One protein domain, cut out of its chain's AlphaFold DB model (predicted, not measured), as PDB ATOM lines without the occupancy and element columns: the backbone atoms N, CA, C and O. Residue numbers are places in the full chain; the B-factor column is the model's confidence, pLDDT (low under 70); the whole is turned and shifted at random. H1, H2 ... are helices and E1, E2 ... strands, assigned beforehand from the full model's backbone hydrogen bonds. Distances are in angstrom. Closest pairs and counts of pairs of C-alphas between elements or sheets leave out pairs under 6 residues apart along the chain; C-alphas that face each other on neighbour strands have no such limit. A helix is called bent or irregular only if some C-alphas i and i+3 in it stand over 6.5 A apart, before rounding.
ATOM      1  N   HIS A 501     158.127 120.690 172.810       34.81
ATOM      2  CA  HIS A 501     156.755 120.218 172.646       34.81
ATOM      3  C   HIS A 501     155.821 121.436 172.763       34.81
ATOM      4  O   HIS A 501     155.729 122.008 173.845       34.81
ATOM      5  N   ALA A 502     155.177 121.808 171.652       41.75
ATOM      6  CA  ALA A 502     154.050 122.743 171.509       41.75
ATOM      7  C   ALA A 502     154.102 124.103 172.259       41.75
ATOM      8  O   ALA A 502     153.980 124.183 173.480       41.75
ATOM      9  N   GLY A 503     154.112 125.201 171.493       50.94
ATOM     10  CA  GLY A 503     153.515 126.474 171.929       50.94
ATOM     11  C   GLY A 503     154.217 127.229 173.065       50.94
ATOM     12  O   GLY A 503     153.543 127.788 173.928       50.94
ATOM     13  N   ARG A 504     155.557 127.273 173.089       53.53
ATOM     14  CA  ARG A 504     156.314 128.158 173.998       53.53
ATOM     15  C   ARG A 504     157.209 129.130 173.222       53.53
ATOM     16  O   ARG A 504     157.961 128.663 172.368       53.53
ATOM     17  N   PRO A 505     157.184 130.441 173.535       67.31
ATOM     18  CA  PRO A 505     158.046 131.419 172.878       67.31
ATOM     19  C   PRO A 505     159.517 131.183 173.242       67.31
ATOM     20  O   PRO A 505     159.859 130.969 174.408       67.31
ATOM     21  N   LEU A 506     160.392 131.249 172.238       72.94
ATOM     22  CA  LEU A 506     161.842 131.149 172.392       72.94
ATOM     23  C   LEU A 506     162.463 132.547 172.301       72.94
ATOM     24  O   LEU A 506     162.214 133.274 171.346       72.94
ATOM     25  N   CYS A 507     163.298 132.920 173.274       76.56
ATOM     26  CA  CYS A 507     163.957 134.225 173.302       76.56
ATOM     27  C   CYS A 507     165.477 134.078 173.141       76.56
ATOM     28  O   CYS A 507     166.133 133.433 173.961       76.56
ATOM     29  N   VAL A 508     166.043 134.690 172.095       71.81
ATOM     30  CA  VAL A 508     167.489 134.689 171.820       71.81
ATOM     31  C   VAL A 508     168.107 135.967 172.387       71.81
ATOM     32  O   VAL A 508     168.115 137.014 171.746       71.81
ATOM     33  N   LEU A 509     168.615 135.893 173.619       75.00
ATOM     34  CA  LEU A 509     169.222 137.035 174.312       75.00
ATOM     35  C   LEU A 509     170.743 137.085 174.125       75.00
ATOM     36  O   LEU A 509     171.435 136.073 174.210       75.00
ATOM     37  N   GLY A 510     171.269 138.291 173.920       68.94
ATOM     38  CA  GLY A 510     172.698 138.547 173.753       68.94
ATOM     39  C   GLY A 510     172.994 140.021 173.438       68.94
ATOM     40  O   GLY A 510     172.097 140.738 172.971       68.94
ATOM     41  N   PRO A 511     174.223 140.502 173.703       60.00
ATOM     42  CA  PRO A 511     174.598 141.898 173.479       60.00
ATOM     43  C   PRO A 511     174.534 142.303 171.994       60.00
ATOM     44  O   PRO A 511     174.353 141.480 171.091       60.00
ATOM     45  N   ALA A 512     174.678 143.601 171.718       60.81
ATOM     46  CA  ALA A 512     174.821 144.088 170.348       60.81
ATOM     47  C   ALA A 512     176.014 143.397 169.653       60.81
ATOM     48  O   ALA A 512     177.072 143.212 170.253       60.81
ATOM     49  N   GLY A 513     175.830 142.978 168.397       55.25
ATOM     50  CA  GLY A 513     176.854 142.262 167.628       55.25
ATOM     51  C   GLY A 513     177.053 140.776 167.974       55.25
ATOM     52  O   GLY A 513     177.912 140.146 167.366       55.25
ATOM     53  N   SER A 514     176.270 140.175 168.882       62.06
ATOM     54  CA  SER A 514     176.411 138.753 169.263       62.06
ATOM     55  C   SER A 514     175.797 137.742 168.271       62.06
ATOM     56  O   SER A 514     175.352 136.676 168.689       62.06
ATOM     57  N   GLY A 515     175.685 138.086 166.985       63.31
ATOM     58  CA  GLY A 515     175.143 137.199 165.942       63.31
ATOM     59  C   GLY A 515     173.630 136.926 165.980       63.31
ATOM     60  O   GLY A 515     173.168 136.105 165.195       63.31
ATOM     61  N   LYS A 516     172.843 137.600 166.841       76.81
ATOM     62  CA  LYS A 516     171.397 137.326 167.029       76.81
ATOM     63  C   LYS A 516     170.610 137.252 165.716       76.81
ATOM     64  O   LYS A 516     170.000 136.223 165.448       76.81
ATOM     65  N   SER A 517     170.671 138.294 164.885       71.88
ATOM     66  CA  SER A 517     169.952 138.333 163.604       71.88
ATOM     67  C   SER A 517     170.431 137.244 162.635       71.88
ATOM     68  O   SER A 517     169.621 136.690 161.912       71.88
ATOM     69  N   THR A 518     171.699 136.816 162.690       75.50
ATOM     70  CA  THR A 518     172.185 135.650 161.926       75.50
ATOM     71  C   THR A 518     171.565 134.339 162.423       75.50
ATOM     72  O   THR A 518     171.223 133.478 161.617       75.50
ATOM     73  N   CYS A 519     171.358 134.178 163.735       72.94
ATOM     74  CA  CYS A 519     170.600 133.043 164.269       72.94
ATOM     75  C   CYS A 519     169.130 133.082 163.824       72.94
ATOM     76  O   CYS A 519     168.582 132.034 163.490       72.94
ATOM     77  N   LEU A 520     168.507 134.268 163.777       78.56
ATOM     78  CA  LEU A 520     167.149 134.434 163.250       78.56
ATOM     79  C   LEU A 520     167.085 134.108 161.751       78.56
ATOM     80  O   LEU A 520     166.231 133.329 161.350       78.56
ATOM     81  N   GLU A 521     168.020 134.606 160.941       81.38
ATOM     82  CA  GLU A 521     168.121 134.324 159.502       81.38
ATOM     83  C   GLU A 521     168.239 132.816 159.211       81.38
ATOM     84  O   GLU A 521     167.537 132.309 158.338       81.38
ATOM     85  N   VAL A 522     169.041 132.074 159.984       78.62
ATOM     86  CA  VAL A 522     169.157 130.606 159.858       78.62
ATOM     87  C   VAL A 522     167.882 129.876 160.302       78.62
ATOM     88  O   VAL A 522     167.533 128.849 159.719       78.62
ATOM     89  N   VAL A 523     167.173 130.379 161.318       80.06
ATOM     90  CA  VAL A 523     165.885 129.814 161.762       80.06
ATOM     91  C   VAL A 523     164.788 130.062 160.722       80.06
ATOM     92  O   VAL A 523     164.073 129.124 160.377       80.06
ATOM     93  N   VAL A 524     164.705 131.278 160.173       84.25
ATOM     94  CA  VAL A 524     163.792 131.647 159.079       84.25
ATOM     95  C   VAL A 524     164.049 130.769 157.856       84.25
ATOM     96  O   VAL A 524     163.127 130.108 157.387       84.25
ATOM     97  N   GLN A 525     165.301 130.682 157.387       81.81
ATOM     98  CA  GLN A 525     165.650 129.861 156.226       81.81
ATOM     99  C   GLN A 525     165.243 128.391 156.421       81.81
ATOM    100  O   GLN A 525     164.596 127.822 155.549       81.81
ATOM    101  N   ARG A 526     165.555 127.787 157.575       78.12
ATOM    102  CA  ARG A 526     165.212 126.379 157.851       78.12
ATOM    103  C   ARG A 526     163.710 126.125 157.974       78.12
ATOM    104  O   ARG A 526     163.260 125.036 157.635       78.12
ATOM    105  N   ALA A 527     162.940 127.095 158.463       80.81
ATOM    106  CA  ALA A 527     161.484 126.995 158.505       80.81
ATOM    107  C   ALA A 527     160.885 127.035 157.086       80.81
ATOM    108  O   ALA A 527     160.051 126.195 156.755       80.81
ATOM    109  N   VAL A 528     161.389 127.917 156.216       83.50
ATOM    110  CA  VAL A 528     161.004 127.972 154.794       83.50
ATOM    111  C   VAL A 528     161.416 126.701 154.041       83.50
ATOM    112  O   VAL A 528     160.615 126.142 153.298       83.50
ATOM    113  N   GLU A 529     162.624 126.178 154.277       82.50
ATOM    114  CA  GLU A 529     163.088 124.891 153.725       82.50
ATOM    115  C   GLU A 529     162.230 123.697 154.187       82.50
ATOM    116  O   GLU A 529     162.132 122.698 153.475       82.50
ATOM    117  N   ALA A 530     161.580 123.802 155.352       79.25
ATOM    118  CA  ALA A 530     160.613 122.828 155.859       79.25
ATOM    119  C   ALA A 530     159.169 123.056 155.358       79.25
ATOM    120  O   ALA A 530     158.291 122.254 155.674       79.25
ATOM    121  N   GLY A 531     158.919 124.114 154.576       82.56
ATOM    122  CA  GLY A 531     157.605 124.451 154.018       82.56
ATOM    123  C   GLY A 531     156.659 125.203 154.963       82.56
ATOM    124  O   GLY A 531     155.462 125.224 154.701       82.56
ATOM    125  N   ALA A 532     157.173 125.790 156.047       83.94
ATOM    126  CA  ALA A 532     156.388 126.550 157.021       83.94
ATOM    127  C   ALA A 532     156.105 127.989 156.548       83.94
ATOM    128  O   ALA A 532     156.969 128.622 155.934       83.94
ATOM    129  N   GLN A 533     154.937 128.541 156.889       85.56
ATOM    130  CA  GLN A 533     154.605 129.948 156.636       85.56
ATOM    131  C   GLN A 533     155.212 130.843 157.734       85.56
ATOM    132  O   GLN A 533     154.843 130.752 158.909       85.56
ATOM    133  N   VAL A 534     156.180 131.689 157.359       91.06
ATOM    134  CA  VAL A 534     157.010 132.464 158.302       91.06
ATOM    135  C   VAL A 534     156.732 133.965 158.209       91.06
ATOM    136  O   VAL A 534     156.979 134.581 157.174       91.06
ATOM    137  N   GLY A 535     156.306 134.566 159.322       91.75
ATOM    138  CA  GLY A 535     156.180 136.017 159.477       91.75
ATOM    139  C   GLY A 535     157.398 136.625 160.180       91.75
ATOM    140  O   GLY A 535     157.819 136.134 161.230       91.75
ATOM    141  N   VAL A 536     157.960 137.714 159.646       93.25
ATOM    142  CA  VAL A 536     159.061 138.463 160.286       93.25
ATOM    143  C   VAL A 536     158.620 139.882 160.644       93.25
ATOM    144  O   VAL A 536     158.414 140.731 159.774       93.25
ATOM    145  N   ALA A 537     158.522 140.154 161.943       91.94
ATOM    146  CA  ALA A 537     158.103 141.436 162.487       91.94
ATOM    147  C   ALA A 537     159.298 142.226 163.049       91.94
ATOM    148  O   ALA A 537     160.105 141.710 163.824       91.94
ATOM    149  N   CYS A 538     159.411 143.507 162.692       91.81
ATOM    150  CA  CYS A 538     160.497 144.380 163.159       91.81
ATOM    151  C   CYS A 538     159.978 145.635 163.893       91.81
ATOM    152  O   CYS A 538     158.919 146.159 163.540       91.81
ATOM    153  N   PRO A 539     160.728 146.213 164.852       87.06
ATOM    154  CA  PRO A 539     160.361 147.484 165.488       87.06
ATOM    155  C   PRO A 539     160.411 148.686 164.532       87.06
ATOM    156  O   PRO A 539     159.699 149.665 164.748       87.06
ATOM    157  N   THR A 540     161.215 148.632 163.462       87.25
ATOM    158  CA  THR A 540     161.389 149.752 162.519       87.25
ATOM    159  C   THR A 540     161.253 149.328 161.056       87.25
ATOM    160  O   THR A 540     161.653 148.230 160.663       87.25
ATOM    161  N   GLY A 541     160.735 150.235 160.219       86.00
ATOM    162  CA  GLY A 541     160.580 150.006 158.775       86.00
ATOM    163  C   GLY A 541     161.905 149.848 158.022       86.00
ATOM    164  O   GLY A 541     161.947 149.184 156.989       86.00
ATOM    165  N   VAL A 542     163.003 150.396 158.556       87.25
ATOM    166  CA  VAL A 542     164.357 150.210 158.006       87.25
ATOM    167  C   VAL A 542     164.813 148.760 158.188       87.25
ATOM    168  O   VAL A 542     165.297 148.150 157.236       87.25
ATOM    169  N   LEU A 543     164.599 148.178 159.374       85.31
ATOM    170  CA  LEU A 543     164.939 146.778 159.634       85.31
ATOM    171  C   LEU A 543     164.030 145.820 158.848       85.31
ATOM    172  O   LEU A 543     164.541 144.908 158.202       85.31
ATOM    173  N   ALA A 544     162.719 146.089 158.785       88.94
ATOM    174  CA  ALA A 544     161.798 145.321 157.937       88.94
ATOM    175  C   ALA A 544     162.215 145.356 156.453       88.94
ATOM    176  O   ALA A 544     162.191 144.335 155.771       88.94
ATOM    177  N   SER A 545     162.674 146.507 155.950       88.69
ATOM    178  CA  SER A 545     163.176 146.626 154.572       88.69
ATOM    179  C   SER A 545     164.460 145.819 154.335       88.69
ATOM    180  O   SER A 545     164.632 145.265 153.253       88.69
ATOM    181  N   SER A 546     165.332 145.693 155.342       88.50
ATOM    182  CA  SER A 546     166.511 144.816 155.282       88.50
ATOM    183  C   SER A 546     166.115 143.338 155.158       88.50
ATOM    184  O   SER A 546     166.622 142.633 154.286       88.50
ATOM    185  N   TYR A 547     165.153 142.880 155.968       88.56
ATOM    186  CA  TYR A 547     164.648 141.505 155.892       88.56
ATOM    187  C   TYR A 547     163.917 141.222 154.564       88.56
ATOM    188  O   TYR A 547     164.173 140.176 153.976       88.56
ATOM    189  N   ARG A 548     163.131 142.163 154.014       90.50
ATOM    190  CA  ARG A 548     162.503 142.040 152.673       90.50
ATOM    191  C   ARG A 548     163.509 141.848 151.534       90.50
ATOM    192  O   ARG A 548     163.211 141.165 150.564       90.50
ATOM    193  N   VAL A 549     164.696 142.451 151.631       88.50
ATOM    194  CA  VAL A 549     165.763 142.284 150.623       88.50
ATOM    195  C   VAL A 549     166.445 140.913 150.735       88.50
ATOM    196  O   VAL A 549     166.943 140.404 149.734       88.50
ATOM    197  N   LYS A 550     166.462 140.303 151.928       84.25
ATOM    198  CA  LYS A 550     167.008 138.953 152.157       84.25
ATOM    199  C   LYS A 550     166.008 137.838 151.845       84.25
ATOM    200  O   LYS A 550     166.402 136.809 151.310       84.25
ATOM    201  N   PHE A 551     164.740 138.054 152.180       88.25
ATOM    202  CA  PHE A 551     163.644 137.101 152.039       88.25
ATOM    203  C   PHE A 551     162.479 137.786 151.300       88.25
ATOM    204  O   PHE A 551     161.541 138.264 151.942       88.25
ATOM    205  N   PRO A 552     162.547 137.903 149.960       85.00
ATOM    206  CA  PRO A 552     161.534 138.615 149.176       85.00
ATOM    207  C   PRO A 552     160.186 137.881 149.127       85.00
ATOM    208  O   PRO A 552     159.159 138.519 148.911       85.00
ATOM    209  N   ASP A 553     160.195 136.566 149.356       85.56
ATOM    210  CA  ASP A 553     159.025 135.682 149.299       85.56
ATOM    211  C   ASP A 553     158.343 135.478 150.671       85.56
ATOM    212  O   ASP A 553     157.543 134.558 150.827       85.56
ATOM    213  N   LEU A 554     158.670 136.301 151.680       89.88
ATOM    214  CA  LEU A 554     158.097 136.227 153.031       89.88
ATOM    215  C   LEU A 554     157.273 137.456 153.416       89.88
ATOM    216  O   LEU A 554     157.585 138.592 153.047       89.88
ATOM    217  N   ASP A 555     156.285 137.225 154.280       88.69
ATOM    218  CA  ASP A 555     155.569 138.276 154.995       88.69
ATOM    219  C   ASP A 555     156.500 138.933 156.020       88.69
ATOM    220  O   ASP A 555     156.672 138.487 157.155       88.69
ATOM    221  N   VAL A 556     157.128 140.027 155.597       93.00
ATOM    222  CA  VAL A 556     158.013 140.848 156.425       93.00
ATOM    223  C   VAL A 556     157.405 142.237 156.572       93.00
ATOM    224  O   VAL A 556     157.165 142.908 155.564       93.00
ATOM    225  N   ASP A 557     157.208 142.726 157.800       92.81
ATOM    226  CA  ASP A 557     156.787 144.112 158.049       92.81
ATOM    227  C   ASP A 557     157.186 144.638 159.441       92.81
ATOM    228  O   ASP A 557     157.811 143.963 160.258       92.81
ATOM    229  N   THR A 558     156.849 145.894 159.723       92.38
ATOM    230  CA  THR A 558     156.873 146.424 161.086       92.38
ATOM    231  C   THR A 558     155.826 145.743 161.969       92.38
ATOM    232  O   THR A 558     154.730 145.435 161.507       92.38
ATOM    233  N   LEU A 559     156.112 145.604 163.266       88.81
ATOM    234  CA  LEU A 559     155.170 145.084 164.272       88.81
ATOM    235  C   LEU A 559     153.809 145.806 164.255       88.81
ATOM    236  O   LEU A 559     152.758 145.178 164.342       88.81
ATOM    237  N   HIS A 560     153.829 147.129 164.069       87.06
ATOM    238  CA  HIS A 560     152.633 147.971 163.989       87.06
ATOM    239  C   HIS A 560     151.773 147.718 162.738       87.06
ATOM    240  O   HIS A 560     150.570 147.996 162.764       87.06
ATOM    241  N   GLY A 561     152.382 147.224 161.656       88.38
ATOM    242  CA  GLY A 561     151.707 146.857 160.415       88.38
ATOM    243  C   GLY A 561     151.241 145.402 160.420       88.38
ATOM    244  O   GLY A 561     150.041 145.164 160.284       88.38
ATOM    245  N   MET A 562     152.150 144.456 160.690       90.00
ATOM    246  CA  MET A 562     151.877 143.012 160.721       90.00
ATOM    247  C   MET A 562     150.745 142.654 161.693       90.00
ATOM    248  O   MET A 562     149.733 142.096 161.278       90.00
ATOM    249  N   PHE A 563     150.850 143.068 162.960       89.06
ATOM    250  CA  PHE A 563     149.818 142.818 163.980       89.06
ATOM    251  C   PHE A 563     148.791 143.954 164.085       89.06
ATOM    252  O   PHE A 563     147.992 143.998 165.017       89.06
ATOM    253  N   ARG A 564     148.810 144.896 163.126       88.25
ATOM    254  CA  ARG A 564     147.876 146.028 162.995       88.25
ATOM    255  C   ARG A 564     147.573 146.738 164.322       88.25
ATOM    256  O   ARG A 564     146.427 147.085 164.591       88.25
ATOM    257  N   LEU A 565     148.598 146.998 165.138       85.12
ATOM    258  CA  LEU A 565     148.468 147.476 166.530       85.12
ATOM    259  C   LEU A 565     147.682 148.799 166.694       85.12
ATOM    260  O   LEU A 565     147.248 149.135 167.792       85.12
ATOM    261  N   HIS A 566     147.456 149.533 165.604       83.94
ATOM    262  CA  HIS A 566     146.589 150.713 165.536       83.94
ATOM    263  C   HIS A 566     145.074 150.404 165.601       83.94
ATOM    264  O   HIS A 566     144.276 151.325 165.768       83.94
ATOM    265  N   LYS A 567     144.661 149.138 165.443       84.94
ATOM    266  CA  LYS A 567     143.270 148.665 165.570       84.94
ATOM    267  C   LYS A 567     142.934 148.219 167.002       84.94
ATOM    268  O   LYS A 567     143.853 147.882 167.756       84.94
ATOM    269  N   PRO A 568     141.638 148.138 167.366       83.19
ATOM    270  CA  PRO A 568     141.172 147.414 168.548       83.19
ATOM    271  C   PRO A 568     141.681 145.966 168.586       83.19
ATOM    272  O   PRO A 568     141.799 145.315 167.552       83.19
ATOM    273  N   GLU A 569     141.947 145.455 169.785       78.00
ATOM    274  CA  GLU A 569     142.543 144.130 170.014       78.00
ATOM    275  C   GLU A 569     141.741 142.977 169.374       78.00
ATOM    276  O   GLU A 569     142.300 142.136 168.671       78.00
ATOM    277  N   HIS A 570     140.414 143.008 169.515       77.44
ATOM    278  CA  HIS A 570     139.497 142.008 168.957       77.44
ATOM    279  C   HIS A 570     139.417 142.010 167.418       77.44
ATOM    280  O   HIS A 570     138.892 141.065 166.841       77.44
ATOM    281  N   GLU A 571     139.930 143.042 166.736       75.31
ATOM    282  CA  GLU A 571     140.105 143.041 165.272       75.31
ATOM    283  C   GLU A 571     141.462 142.444 164.840       75.31
ATOM    284  O   GLU A 571     141.788 142.447 163.650       75.31
ATOM    285  N   THR A 572     142.290 142.004 165.798       80.50
ATOM    286  CA  THR A 572     143.682 141.586 165.563       80.50
ATOM    287  C   THR A 572     144.025 140.170 166.036       80.50
ATOM    288  O   THR A 572     145.062 139.663 165.623       80.50
ATOM    289  N   TRP A 573     143.161 139.502 166.813       70.88
ATOM    290  CA  TRP A 573     143.408 138.149 167.345       70.88
ATOM    291  C   TRP A 573     143.734 137.095 166.268       70.88
ATOM    292  O   TRP A 573     144.626 136.275 166.470       70.88
ATOM    293  N   ASP A 574     143.069 137.140 165.111       77.00
ATOM    294  CA  ASP A 574     143.252 136.135 164.051       77.00
ATOM    295  C   ASP A 574     144.530 136.343 163.208       77.00
ATOM    296  O   ASP A 574     144.923 135.454 162.457       77.00
ATOM    297  N   LEU A 575     145.228 137.485 163.334       78.44
ATOM    298  CA  LEU A 575     146.376 137.851 162.475       78.44
ATOM    299  C   LEU A 575     147.619 136.961 162.645       78.44
ATOM    300  O   LEU A 575     148.577 137.100 161.888       78.44
ATOM    301  N   MET A 576     147.629 136.086 163.651       74.00
ATOM    302  CA  MET A 576     148.712 135.134 163.913       74.00
ATOM    303  C   MET A 576     148.360 133.696 163.497       74.00
ATOM    304  O   MET A 576     149.216 132.824 163.603       74.00
ATOM    305  N   ILE A 577     147.127 133.432 163.039       76.44
ATOM    306  CA  ILE A 577     146.660 132.079 162.679       76.44
ATOM    307  C   ILE A 577     147.346 131.564 161.407       76.44
ATOM    308  O   ILE A 577     147.648 130.377 161.319       76.44
ATOM    309  N   ASP A 578     147.640 132.455 160.458       77.75
ATOM    310  CA  ASP A 578     148.249 132.112 159.166       77.75
ATOM    311  C   ASP A 578     149.781 131.891 159.242       77.75
ATOM    312  O   ASP A 578     150.427 131.736 158.210       77.75
ATOM    313  N   PHE A 579     150.396 131.878 160.436       84.94
ATOM    314  CA  PHE A 579     151.849 131.726 160.599       84.94
ATOM    315  C   PHE A 579     152.235 130.521 161.468       84.94
ATOM    316  O   PHE A 579     152.019 130.511 162.679       84.94
ATOM    317  N   ASP A 580     152.933 129.552 160.869       83.94
ATOM    318  CA  ASP A 580     153.597 128.450 161.582       83.94
ATOM    319  C   ASP A 580     154.743 128.949 162.480       83.94
ATOM    320  O   ASP A 580     155.065 128.347 163.510       83.94
ATOM    321  N   LEU A 581     155.395 130.045 162.075       86.81
ATOM    322  CA  LEU A 581     156.487 130.678 162.807       86.81
ATOM    323  C   LEU A 581     156.417 132.202 162.691       86.81
ATOM    324  O   LEU A 581     156.415 132.760 161.597       86.81
ATOM    325  N   ILE A 582     156.477 132.877 163.838       88.31
ATOM    326  CA  ILE A 582     156.631 134.329 163.931       88.31
ATOM    327  C   ILE A 582     157.994 134.647 164.547       88.31
ATOM    328  O   ILE A 582     158.331 134.168 165.632       88.31
ATOM    329  N   VAL A 583     158.769 135.484 163.861       89.69
ATOM    330  CA  VAL A 583     160.070 135.984 164.314       89.69
ATOM    331  C   VAL A 583     159.965 137.474 164.611       89.69
ATOM    332  O   VAL A 583     159.635 138.261 163.728       89.69
ATOM    333  N   ILE A 584     160.293 137.866 165.843       88.81
ATOM    334  CA  ILE A 584     160.404 139.271 166.246       88.81
ATOM    335  C   ILE A 584     161.878 139.580 166.523       88.81
ATOM    336  O   ILE A 584     162.445 139.065 167.489       88.81
ATOM    337  N   ASP A 585     162.506 140.409 165.684       87.50
ATOM    338  CA  ASP A 585     163.871 140.900 165.931       87.50
ATOM    339  C   ASP A 585     163.841 142.163 166.815       87.50
ATOM    340  O   ASP A 585     162.857 142.900 166.835       87.50
ATOM    341  N   GLU A 586     164.924 142.422 167.551       85.94
ATOM    342  CA  GLU A 586     165.110 143.625 168.381       85.94
ATOM    343  C   GLU A 586     163.950 143.933 169.368       85.94
ATOM    344  O   GLU A 586     163.631 145.088 169.650       85.94
ATOM    345  N   VAL A 587     163.370 142.887 169.982       81.94
ATOM    346  CA  VAL A 587     162.302 142.949 171.020       81.94
ATOM    347  C   VAL A 587     162.587 143.956 172.151       81.94
ATOM    348  O   VAL A 587     161.666 144.533 172.719       81.94
ATOM    349  N   GLY A 588     163.860 144.226 172.463       80.00
ATOM    350  CA  GLY A 588     164.260 145.231 173.458       80.00
ATOM    351  C   GLY A 588     163.920 146.687 173.098       80.00
ATOM    352  O   GLY A 588     164.135 147.568 173.925       80.00
ATOM    353  N   GLN A 589     163.407 146.949 171.891       82.12
ATOM    354  CA  GLN A 589     162.936 148.265 171.440       82.12
ATOM    355  C   GLN A 589     161.426 148.478 171.669       82.12
ATOM    356  O   GLN A 589     160.900 149.533 171.311       82.12
ATOM    357  N   LEU A 590     160.714 147.497 172.236       80.25
ATOM    358  CA  LEU A 590     159.263 147.553 172.449       80.25
ATOM    359  C   LEU A 590     158.906 148.106 173.832       80.25
ATOM    360  O   LEU A 590     159.601 147.856 174.819       80.25
ATOM    361  N   SER A 591     157.788 148.832 173.920       83.06
ATOM    362  CA  SER A 591     157.163 149.103 175.215       83.06
ATOM    363  C   SER A 591     156.517 147.829 175.758       83.06
ATOM    364  O   SER A 591     156.128 146.937 175.003       83.06
ATOM    365  N   ARG A 592     156.367 147.762 177.084       79.25
ATOM    366  CA  ARG A 592     155.681 146.653 177.756       79.25
ATOM    367  C   ARG A 592     154.272 146.442 177.193       79.25
ATOM    368  O   ARG A 592     153.927 145.329 176.823       79.25
ATOM    369  N   ASP A 593     153.525 147.527 177.036       80.06
ATOM    370  CA  ASP A 593     152.137 147.541 176.563       80.06
ATOM    371  C   ASP A 593     151.978 147.053 175.103       80.06
ATOM    372  O   ASP A 593     150.890 146.654 174.702       80.06
ATOM    373  N   ILE A 594     153.057 147.084 174.305       81.00
ATOM    374  CA  ILE A 594     153.116 146.542 172.932       81.00
ATOM    375  C   ILE A 594     153.515 145.055 172.916       81.00
ATOM    376  O   ILE A 594     153.297 144.383 171.915       81.00
ATOM    377  N   PHE A 595     154.108 144.545 173.998       81.00
ATOM    378  CA  PHE A 595     154.544 143.150 174.139       81.00
ATOM    379  C   PHE A 595     153.563 142.287 174.958       81.00
ATOM    380  O   PHE A 595     153.557 141.068 174.824       81.00
TER     381      PHE A 595
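AT A GLANCE: This is residues 501 to 595 of the 597 residues of the protein "Hypothetical protein" of Symbiodinium pilosum (UniProt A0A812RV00). A small sheet of three parallel strands has the two longer helices, H1 and H2, over one face and the short helix H3 on the other; H4 and H5 are short turns away from the sheet. Residues 501 to 515, with no named element, lie 12 to 21 A from the mean of the C-alphas. The printed part has 95 residues, with five named helices and three named strands in the order H1 E1 H2 E2 H3 H4 E3 H5, and the class is mixed, helices and strands. The sheet's order is E2 E1 E3. The whole is compact, with a radius of gyration of the C-alphas of 13.3 A and spans of 35 by 31 by 30 A.

IN THESE COORDINATES: After residues 501 to 515, H1 is residues 516 to 529, 20.0 A long from C-alpha 516 at (171.397, 137.326, 167.029). E1 is residues 534 to 538, 13.3 A long. H2 is residues 541 to 550, 14.4 A long. E2 is residues 555 to 558, 10.3 A long, and H3, residues 559 to 562, follows directly. H4 is residues 573 to 576 and is irregular, with 7.0 A from C-alpha 573 to C-alpha 576. E3 is residues 581 to 584, 10.1 A long, and H5 is residues 592 to 595, ending with C-alpha 595 at (154.544, 143.150, 174.139).

HOW THE PARTS SIT: E1 is the inner strand. E1 and E3 are parallel at 11 degrees, with N 537 and O 583 within hydrogen-bond range at 2.8 A. E2 and E1 are parallel at 17 degrees, with N 536 and O 555 at 2.9 A. H1 and H2 lie on the same face, two layers of helices and sheet. H1 is over E1 and E3 at a height over the sheet of 9.8 A, along the strands; its closest C-alphas to E3 are those of Leu 520 and Val 583, 7.3 A. H2 is over E2 at a height over the sheet of 7.8 A, along the strands; the closest C-alphas are those of Ala 544 and Asp 557, 5.2 A. H1 and H2 are apart. E1, H2, E2 form a strand-helix-strand unit, two parallel neighbour strands with a helix between, with a right-handed crossover. E2, H3 H4, E3 form a split unit, E1 between its strands, also right-handed. H3 is on the opposite face. H4 and H5 are not on the sheet. Every O i to N i+4 pair is within hydrogen-bond range in H1 and H2; H3, H4 and H5 are too short for such a pair.

THE WHOLE: The two C-alphas farthest apart, those of Gly 513 and His 570, are 37.4 A apart. The printed part has no cut, and no link is long. The mean pLDDT of the printed part is 80.4; it is under 70 at residues 501 to 505 and 510 to 515.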